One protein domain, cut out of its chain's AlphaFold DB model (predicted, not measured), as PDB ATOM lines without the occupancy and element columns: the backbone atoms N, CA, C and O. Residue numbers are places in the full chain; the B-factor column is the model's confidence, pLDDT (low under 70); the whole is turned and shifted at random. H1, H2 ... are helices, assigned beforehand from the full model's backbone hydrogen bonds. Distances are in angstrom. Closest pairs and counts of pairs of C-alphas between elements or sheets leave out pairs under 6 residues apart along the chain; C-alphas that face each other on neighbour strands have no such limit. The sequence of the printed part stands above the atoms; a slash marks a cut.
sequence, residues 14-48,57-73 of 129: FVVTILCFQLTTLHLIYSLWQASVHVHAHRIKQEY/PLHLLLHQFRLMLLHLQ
ATOM      1  N   PHE A  14     199.613 138.156 160.176       83.44
ATOM      2  CA  PHE A  14     200.845 137.520 160.641       83.44
ATOM      3  C   PHE A  14     202.093 138.066 159.928       83.44
ATOM      4  O   PHE A  14     203.059 138.451 160.587       83.44
ATOM      5  N   VAL A  15     202.056 138.185 158.595       87.56
ATOM      6  CA  VAL A  15     203.175 138.739 157.810       87.56
ATOM      7  C   VAL A  15     203.460 140.192 158.192       87.56
ATOM      8  O   VAL A  15     204.619 140.544 158.401       87.56
ATOM      9  N   VAL A  16     202.424 141.021 158.350       87.94
ATOM     10  CA  VAL A  16     202.579 142.426 158.770       87.94
ATOM     11  C   VAL A  16     203.183 142.523 160.171       87.94
ATOM     12  O   VAL A  16     204.068 143.344 160.399       87.94
ATOM     13  N   THR A  17     202.770 141.652 161.093       89.56
ATOM     14  CA  THR A  17     203.302 141.625 162.463       89.56
ATOM     15  C   THR A  17     204.787 141.264 162.477       89.56
ATOM     16  O   THR A  17     205.572 141.933 163.148       89.56
ATOM     17  N   ILE A  18     205.200 140.266 161.686       91.44
ATOM     18  CA  ILE A  18     206.618 139.905 161.540       91.44
ATOM     19  C   ILE A  18     207.408 141.068 160.946       91.44
ATOM     20  O   ILE A  18     208.473 141.401 161.457       91.44
ATOM     21  N   LEU A  19     206.896 141.708 159.895       93.12
ATOM     22  CA  LEU A  19     207.564 142.843 159.257       93.12
ATOM     23  C   LEU A  19     207.744 144.013 160.231       93.12
ATOM     24  O   LEU A  19     208.843 144.558 160.336       93.12
ATOM     25  N   CYS A  20     206.705 144.339 161.003       93.12
ATOM     26  CA  CYS A  20     206.779 145.339 162.068       93.12
ATOM     27  C   CYS A  20     207.810 144.965 163.136       93.12
ATOM     28  O   CYS A  20     208.589 145.825 163.549       93.12
ATOM     29  N   PHE A  21     207.847 143.700 163.562       93.00
ATOM     30  CA  PHE A  21     208.811 143.217 164.550       93.00
ATOM     31  C   PHE A  21     210.256 143.303 164.037       93.00
ATOM     32  O   PHE A  21     211.147 143.761 164.751       93.00
ATOM     33  N   GLN A  22     210.497 142.931 162.779       89.62
ATOM     34  CA  GLN A  22     211.815 143.038 162.147       89.62
ATOM     35  C   GLN A  22     212.264 144.499 162.027       89.62
ATOM     36  O   GLN A  22     213.396 144.826 162.378       89.62
ATOM     37  N   LEU A  23     211.366 145.395 161.607       93.62
ATOM     38  CA  LEU A  23     211.644 146.830 161.500       93.62
ATOM     39  C   LEU A  23     211.950 147.466 162.859       93.62
ATOM     40  O   LEU A  23     212.919 148.212 162.981       93.62
ATOM     41  N   THR A  24     211.167 147.148 163.892       91.88
ATOM     42  CA  THR A  24     211.423 147.654 165.252       91.88
ATOM     43  C   THR A  24     212.715 147.097 165.831       91.88
ATOM     44  O   THR A  24     213.484 147.854 166.422       91.88
ATOM     45  N   THR A  25     213.007 145.816 165.610       91.38
ATOM     46  CA  THR A  25     214.269 145.203 166.048       91.38
ATOM     47  C   THR A  25     215.466 145.865 165.367       91.38
ATOM     48  O   THR A  25     216.426 146.242 166.039       91.38
ATOM     49  N   LEU A  26     215.393 146.082 164.052       92.12
ATOM     50  CA  LEU A  26     216.443 146.761 163.298       92.12
ATOM     51  C   LEU A  26     216.650 148.200 163.788       92.12
ATOM     52  O   LEU A  26     217.785 148.624 164.000       92.12
ATOM     53  N   HIS A  27     215.558 148.931 164.018       89.19
ATOM     54  CA  HIS A  27     215.611 150.291 164.543       89.19
ATOM     55  C   HIS A  27     216.234 150.331 165.944       89.19
ATOM     56  O   HIS A  27     217.064 151.191 166.228       89.19
ATOM     57  N   LEU A  28     215.893 149.379 166.816       92.38
ATOM     58  CA  LEU A  28     216.450 149.289 168.165       92.38
ATOM     59  C   LEU A  28     217.955 148.984 168.143       92.38
ATOM     60  O   LEU A  28     218.718 149.633 168.860       92.38
ATOM     61  N   ILE A  29     218.397 148.063 167.282       89.44
ATOM     62  CA  ILE A  29     219.823 147.766 167.076       89.44
ATOM     63  C   ILE A  29     220.560 149.008 166.566       89.44
ATOM     64  O   ILE A  29     221.628 149.344 167.079       89.44
ATOM     65  N   TYR A  30     219.982 149.715 165.593       87.25
ATOM     66  CA  TYR A  30     220.574 150.931 165.045       87.25
ATOM     67  C   TYR A  30     220.699 152.038 166.100       87.25
ATOM     68  O   TYR A  30     221.769 152.635 166.238       87.25
ATOM     69  N   SER A  31     219.653 152.265 166.898       84.38
ATOM     70  CA  SER A  31     219.675 153.241 167.992       84.38
ATOM     71  C   SER A  31     220.711 152.891 169.063       84.38
ATOM     72  O   SER A  31     221.444 153.768 169.519       84.38
ATOM     73  N   LEU A  32     220.820 151.613 169.444       86.88
ATOM     74  CA  LEU A  32     221.836 151.148 170.396       86.88
ATOM     75  C   LEU A  32     223.253 151.325 169.848       86.88
ATOM     76  O   LEU A  32     224.153 151.747 170.576       86.88
ATOM     77  N   TRP A  33     223.452 151.041 168.562       88.38
ATOM     78  CA  TRP A  33     224.730 151.260 167.900       88.38
ATOM     79  C   TRP A  33     225.095 152.750 167.867       88.38
ATOM     80  O   TRP A  33     226.202 153.106 168.273       88.38
ATOM     81  N   GLN A  34     224.162 153.634 167.491       84.06
ATOM     82  CA  GLN A  34     224.385 155.083 167.525       84.06
ATOM     83  C   GLN A  34     224.736 155.578 168.933       84.06
ATOM     84  O   GLN A  34     225.701 156.330 169.093       84.06
ATOM     85  N   ALA A  35     224.005 155.130 169.957       77.62
ATOM     86  CA  ALA A  35     224.287 155.487 171.345       77.62
ATOM     87  C   ALA A  35     225.687 155.014 171.775       77.62
ATOM     88  O   ALA A  35     226.446 155.786 172.362       77.62
ATOM     89  N   SER A  36     226.068 153.784 171.422       77.56
ATOM     90  CA  SER A  36     227.393 153.226 171.723       77.56
ATOM     91  C   SER A  36     228.524 154.016 171.057       77.56
ATOM     92  O   SER A  36     229.509 154.363 171.718       77.56
ATOM     93  N   VAL A  37     228.366 154.373 169.777       80.25
ATOM     94  CA  VAL A  37     229.326 155.210 169.043       80.25
ATOM     95  C   VAL A  37     229.424 156.598 169.667       80.25
ATOM     96  O   VAL A  37     230.531 157.111 169.818       80.25
ATOM     97  N   HIS A  38     228.303 157.194 170.079       76.38
ATOM     98  CA  HIS A  38     228.301 158.510 170.712       76.38
ATOM     99  C   HIS A  38     229.022 158.491 172.068       76.38
ATOM    100  O   HIS A  38     229.861 159.352 172.336       76.38
ATOM    101  N   VAL A  39     228.776 157.464 172.888       72.62
ATOM    102  CA  VAL A  39     229.466 157.263 174.173       72.62
ATOM    103  C   VAL A  39     230.962 157.020 173.963       72.62
ATOM    104  O   VAL A  39     231.779 157.613 174.667       72.62
ATOM    105  N   HIS A  40     231.348 156.208 172.974       70.75
ATOM    106  CA  HIS A  40     232.760 155.978 172.653       70.75
ATOM    107  C   HIS A  40     233.446 157.237 172.118       70.75
ATOM    108  O   HIS A  40     234.545 157.555 172.561       70.75
ATOM    109  N   ALA A  41     232.804 157.985 171.221       69.06
ATOM    110  CA  ALA A  41     233.337 159.241 170.705       69.06
ATOM    111  C   ALA A  41     233.503 160.279 171.823       69.06
ATOM    112  O   ALA A  41     234.517 160.971 171.874       69.06
ATOM    113  N   HIS A  42     232.546 160.348 172.753       68.31
ATOM    114  CA  HIS A  42     232.632 161.231 173.909       68.31
ATOM    115  C   HIS A  42     233.758 160.815 174.865       68.31
ATOM    116  O   HIS A  42     234.548 161.659 175.283       68.31
ATOM    117  N   ARG A  43     233.889 159.514 175.161       67.44
ATOM    118  CA  ARG A  43     234.970 158.989 176.007       67.44
ATOM    119  C   ARG A  43     236.344 159.244 175.389       67.44
ATOM    120  O   ARG A  43     237.222 159.744 176.076       67.44
ATOM    121  N   ILE A  44     236.501 158.996 174.088       62.69
ATOM    122  CA  ILE A  44     237.735 159.293 173.350       62.69
ATOM    123  C   ILE A  44     238.006 160.803 173.367       62.69
ATOM    124  O   ILE A  44     239.128 161.220 173.619       62.69
ATOM    125  N   LYS A  45     236.995 161.657 173.195       62.62
ATOM    126  CA  LYS A  45     237.186 163.112 173.292       62.62
ATOM    127  C   LYS A  45     237.659 163.558 174.682       62.62
ATOM    128  O   LYS A  45     238.439 164.498 174.774       62.62
ATOM    129  N   GLN A  46     237.215 162.895 175.751       65.94
ATOM    130  CA  GLN A  46     237.653 163.210 177.114       65.94
ATOM    131  C   GLN A  46     239.043 162.660 177.443       65.94
ATOM    132  O   GLN A  46     239.838 163.354 178.072       65.94
ATOM    133  N   GLU A  47     239.346 161.443 176.995       60.56
ATOM    134  CA  GLU A  47     240.623 160.766 177.244       60.56
ATOM    135  C   GLU A  47     241.761 161.345 176.379       60.56
ATOM    136  O   GLU A  47     242.924 161.301 176.769       60.56
ATOM    137  N   TYR A  48     241.420 161.978 175.249       59.19
ATOM    138  CA  TYR A  48     242.353 162.590 174.298       59.19
ATOM    139  C   TYR A  48     242.255 164.128 174.248       59.19
ATOM    140  O   TYR A  48     242.470 164.732 173.198       59.19
ATOM    141  N   PRO A  57     236.368 160.034 163.080       60.78
ATOM    142  CA  PRO A  57     235.289 159.126 163.479       60.78
ATOM    143  C   PRO A  57     235.020 158.052 162.415       60.78
ATOM    144  O   PRO A  57     234.607 156.943 162.738       60.78
ATOM    145  N   LEU A  58     235.355 158.352 161.158       62.44
ATOM    146  CA  LEU A  58     235.318 157.440 160.023       62.44
ATOM    147  C   LEU A  58     236.285 156.253 160.180       62.44
ATOM    148  O   LEU A  58     235.926 155.131 159.836       62.44
ATOM    149  N   HIS A  59     237.469 156.456 160.766       64.56
ATOM    150  CA  HIS A  59     238.417 155.373 161.032       64.56
ATOM    151  C   HIS A  59     237.902 154.417 162.121       64.56
ATOM    152  O   HIS A  59     238.029 153.199 161.977       64.56
ATOM    153  N   LEU A  60     237.282 154.947 163.181       68.19
ATOM    154  CA  LEU A  60     236.623 154.137 164.215       68.19
ATOM    155  C   LEU A  60     235.457 153.336 163.631       68.19
ATOM    156  O   LEU A  60     235.323 152.148 163.918       68.19
ATOM    157  N   LEU A  61     234.667 153.964 162.761       73.56
ATOM    158  CA  LEU A  61     233.565 153.340 162.031       73.56
ATOM    159  C   LEU A  61     234.041 152.198 161.128       73.56
ATOM    160  O   LEU A  61     233.497 151.098 161.191       73.56
ATOM    161  N   LEU A  62     235.095 152.429 160.343       77.88
ATOM    162  CA  LEU A  62     235.684 151.417 159.467       77.88
ATOM    163  C   LEU A  62     236.255 150.245 160.279       77.88
ATOM    164  O   LEU A  62     236.109 149.084 159.898       77.88
ATOM    165  N   HIS A  63     236.880 150.539 161.421       69.50
ATOM    166  CA  HIS A  63     237.438 149.514 162.294       69.50
ATOM    167  C   HIS A  63     236.341 148.672 162.964       69.50
ATOM    168  O   HIS A  63     236.448 147.443 162.990       69.50
ATOM    169  N   GLN A  64     235.278 149.308 163.461       73.88
ATOM    170  CA  GLN A  64     234.097 148.635 164.013       73.88
ATOM    171  C   GLN A  64     233.411 147.764 162.951       73.88
ATOM    172  O   GLN A  64     233.111 146.598 163.201       73.88
ATOM    173  N   PHE A  65     233.242 148.288 161.734       77.62
ATOM    174  CA  PHE A  65     232.650 147.554 160.617       77.62
ATOM    175  C   PHE A  65     233.484 146.330 160.217       77.62
ATOM    176  O   PHE A  65     232.937 145.250 159.997       77.62
ATOM    177  N   ARG A  66     234.817 146.459 160.199       73.94
ATOM    178  CA  ARG A  66     235.728 145.341 159.919       73.94
ATOM    179  C   ARG A  66     235.632 144.233 160.970       73.94
ATOM    180  O   ARG A  66     235.658 143.061 160.606       73.94
ATOM    181  N   LEU A  67     235.492 144.588 162.249       69.88
ATOM    182  CA  LEU A  67     235.278 143.612 163.324       69.88
ATOM    183  C   LEU A  67     233.915 142.926 163.190       69.88
ATOM    184  O   LEU A  67     233.831 141.705 163.297       69.88
ATOM    185  N   MET A  68     232.864 143.685 162.883       72.88
ATOM    186  CA  MET A  68     231.524 143.138 162.669       72.88
ATOM    187  C   MET A  68     231.484 142.158 161.484       72.88
ATOM    188  O   MET A  68     230.902 141.084 161.603       72.88
ATOM    189  N   LEU A  69     232.167 142.475 160.379       69.94
ATOM    190  CA  LEU A  69     232.343 141.566 159.238       69.94
ATOM    191  C   LEU A  69     233.095 140.285 159.617       69.94
ATOM    192  O   LEU A  69     232.695 139.203 159.200       69.94
ATOM    193  N   LEU A  70     234.137 140.389 160.444       63.81
ATOM    194  CA  LEU A  70     234.878 139.233 160.964       63.81
ATOM    195  C   LEU A  70     233.982 138.303 161.792       63.81
ATOM    196  O   LEU A  70     234.061 137.084 161.657       63.81
ATOM    197  N   HIS A  71     233.094 138.873 162.606       57.75
ATOM    198  CA  HIS A  71     232.113 138.102 163.368       57.75
ATOM    199  C   HIS A  71     230.998 137.510 162.494       57.75
ATOM    200  O   HIS A  71     230.464 136.460 162.839       57.75
ATOM    201  N   LEU A  72     230.673 138.144 161.365       58.97
ATOM    202  CA  LEU A  72     229.669 137.660 160.414       58.97
ATOM    203  C   LEU A  72     230.207 136.542 159.500       58.97
ATOM    204  O   LEU A  72     229.450 135.666 159.093       58.97
ATOM    205  N   GLN A  73     231.504 136.555 159.174       53.56
ATOM    206  CA  GLN A  73     232.136 135.591 158.262       53.56
ATOM    207  C   GLN A  73     232.557 134.265 158.909       53.56
ATOM    208  O   GLN A  73     232.976 133.355 158.197       53.56
TER     209      GLN A  73
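This is residues 14 to 48 and 57 to 73 of the 129 residues of an uncharacterized protein of Hypsizygus marmoreus (UniProt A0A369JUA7). One long helix, H1, makes the length of the domain, and a much shorter helix, H2, begins near its later part and slants away from it, running back, as the short arm of a loose, open V. The printed part has 52 residues, with two named helices in the order H1, H2 and no named strand; the class is all helix. It is only just extended, close to loose, with a radius of gyration of the C-alphas of 15.0 A, and is flat, spanning 50 by 26 by 14 A.

H1, residues 14 to 47, and H2, residues 57 to 72, are close but not clearly touching, with 1 pair of C-alphas within 8 A. Their closest C-alphas, those of Ala 41 and Pro 57, are 7.5 A apart. Their lines stand at a steep tilt of 48 degrees, opposite ways. Residues 14 to 36, 42 to 48 and 65 to 73 stand free. In H1 and H2 every O i to N i+4 pair is within hydrogen-bond range.

H1 is 49.0 A long, from C-alpha 14 at (200.845, 137.520, 160.641). H2 is 22.4 A long and ends at C-alpha 72 at (229.669, 137.660, 160.414).

The C-alphas farthest apart, of Phe 14 and Tyr 48, are 50.4 A apart. Residues 49 to 56 are not printed; C-alphas 48 and 57 are 13.4 A apart across the cut. Mean pLDDT of the printed part is 76.9; 19 residues are under 70, among them 41 to 48 and 69 to 73.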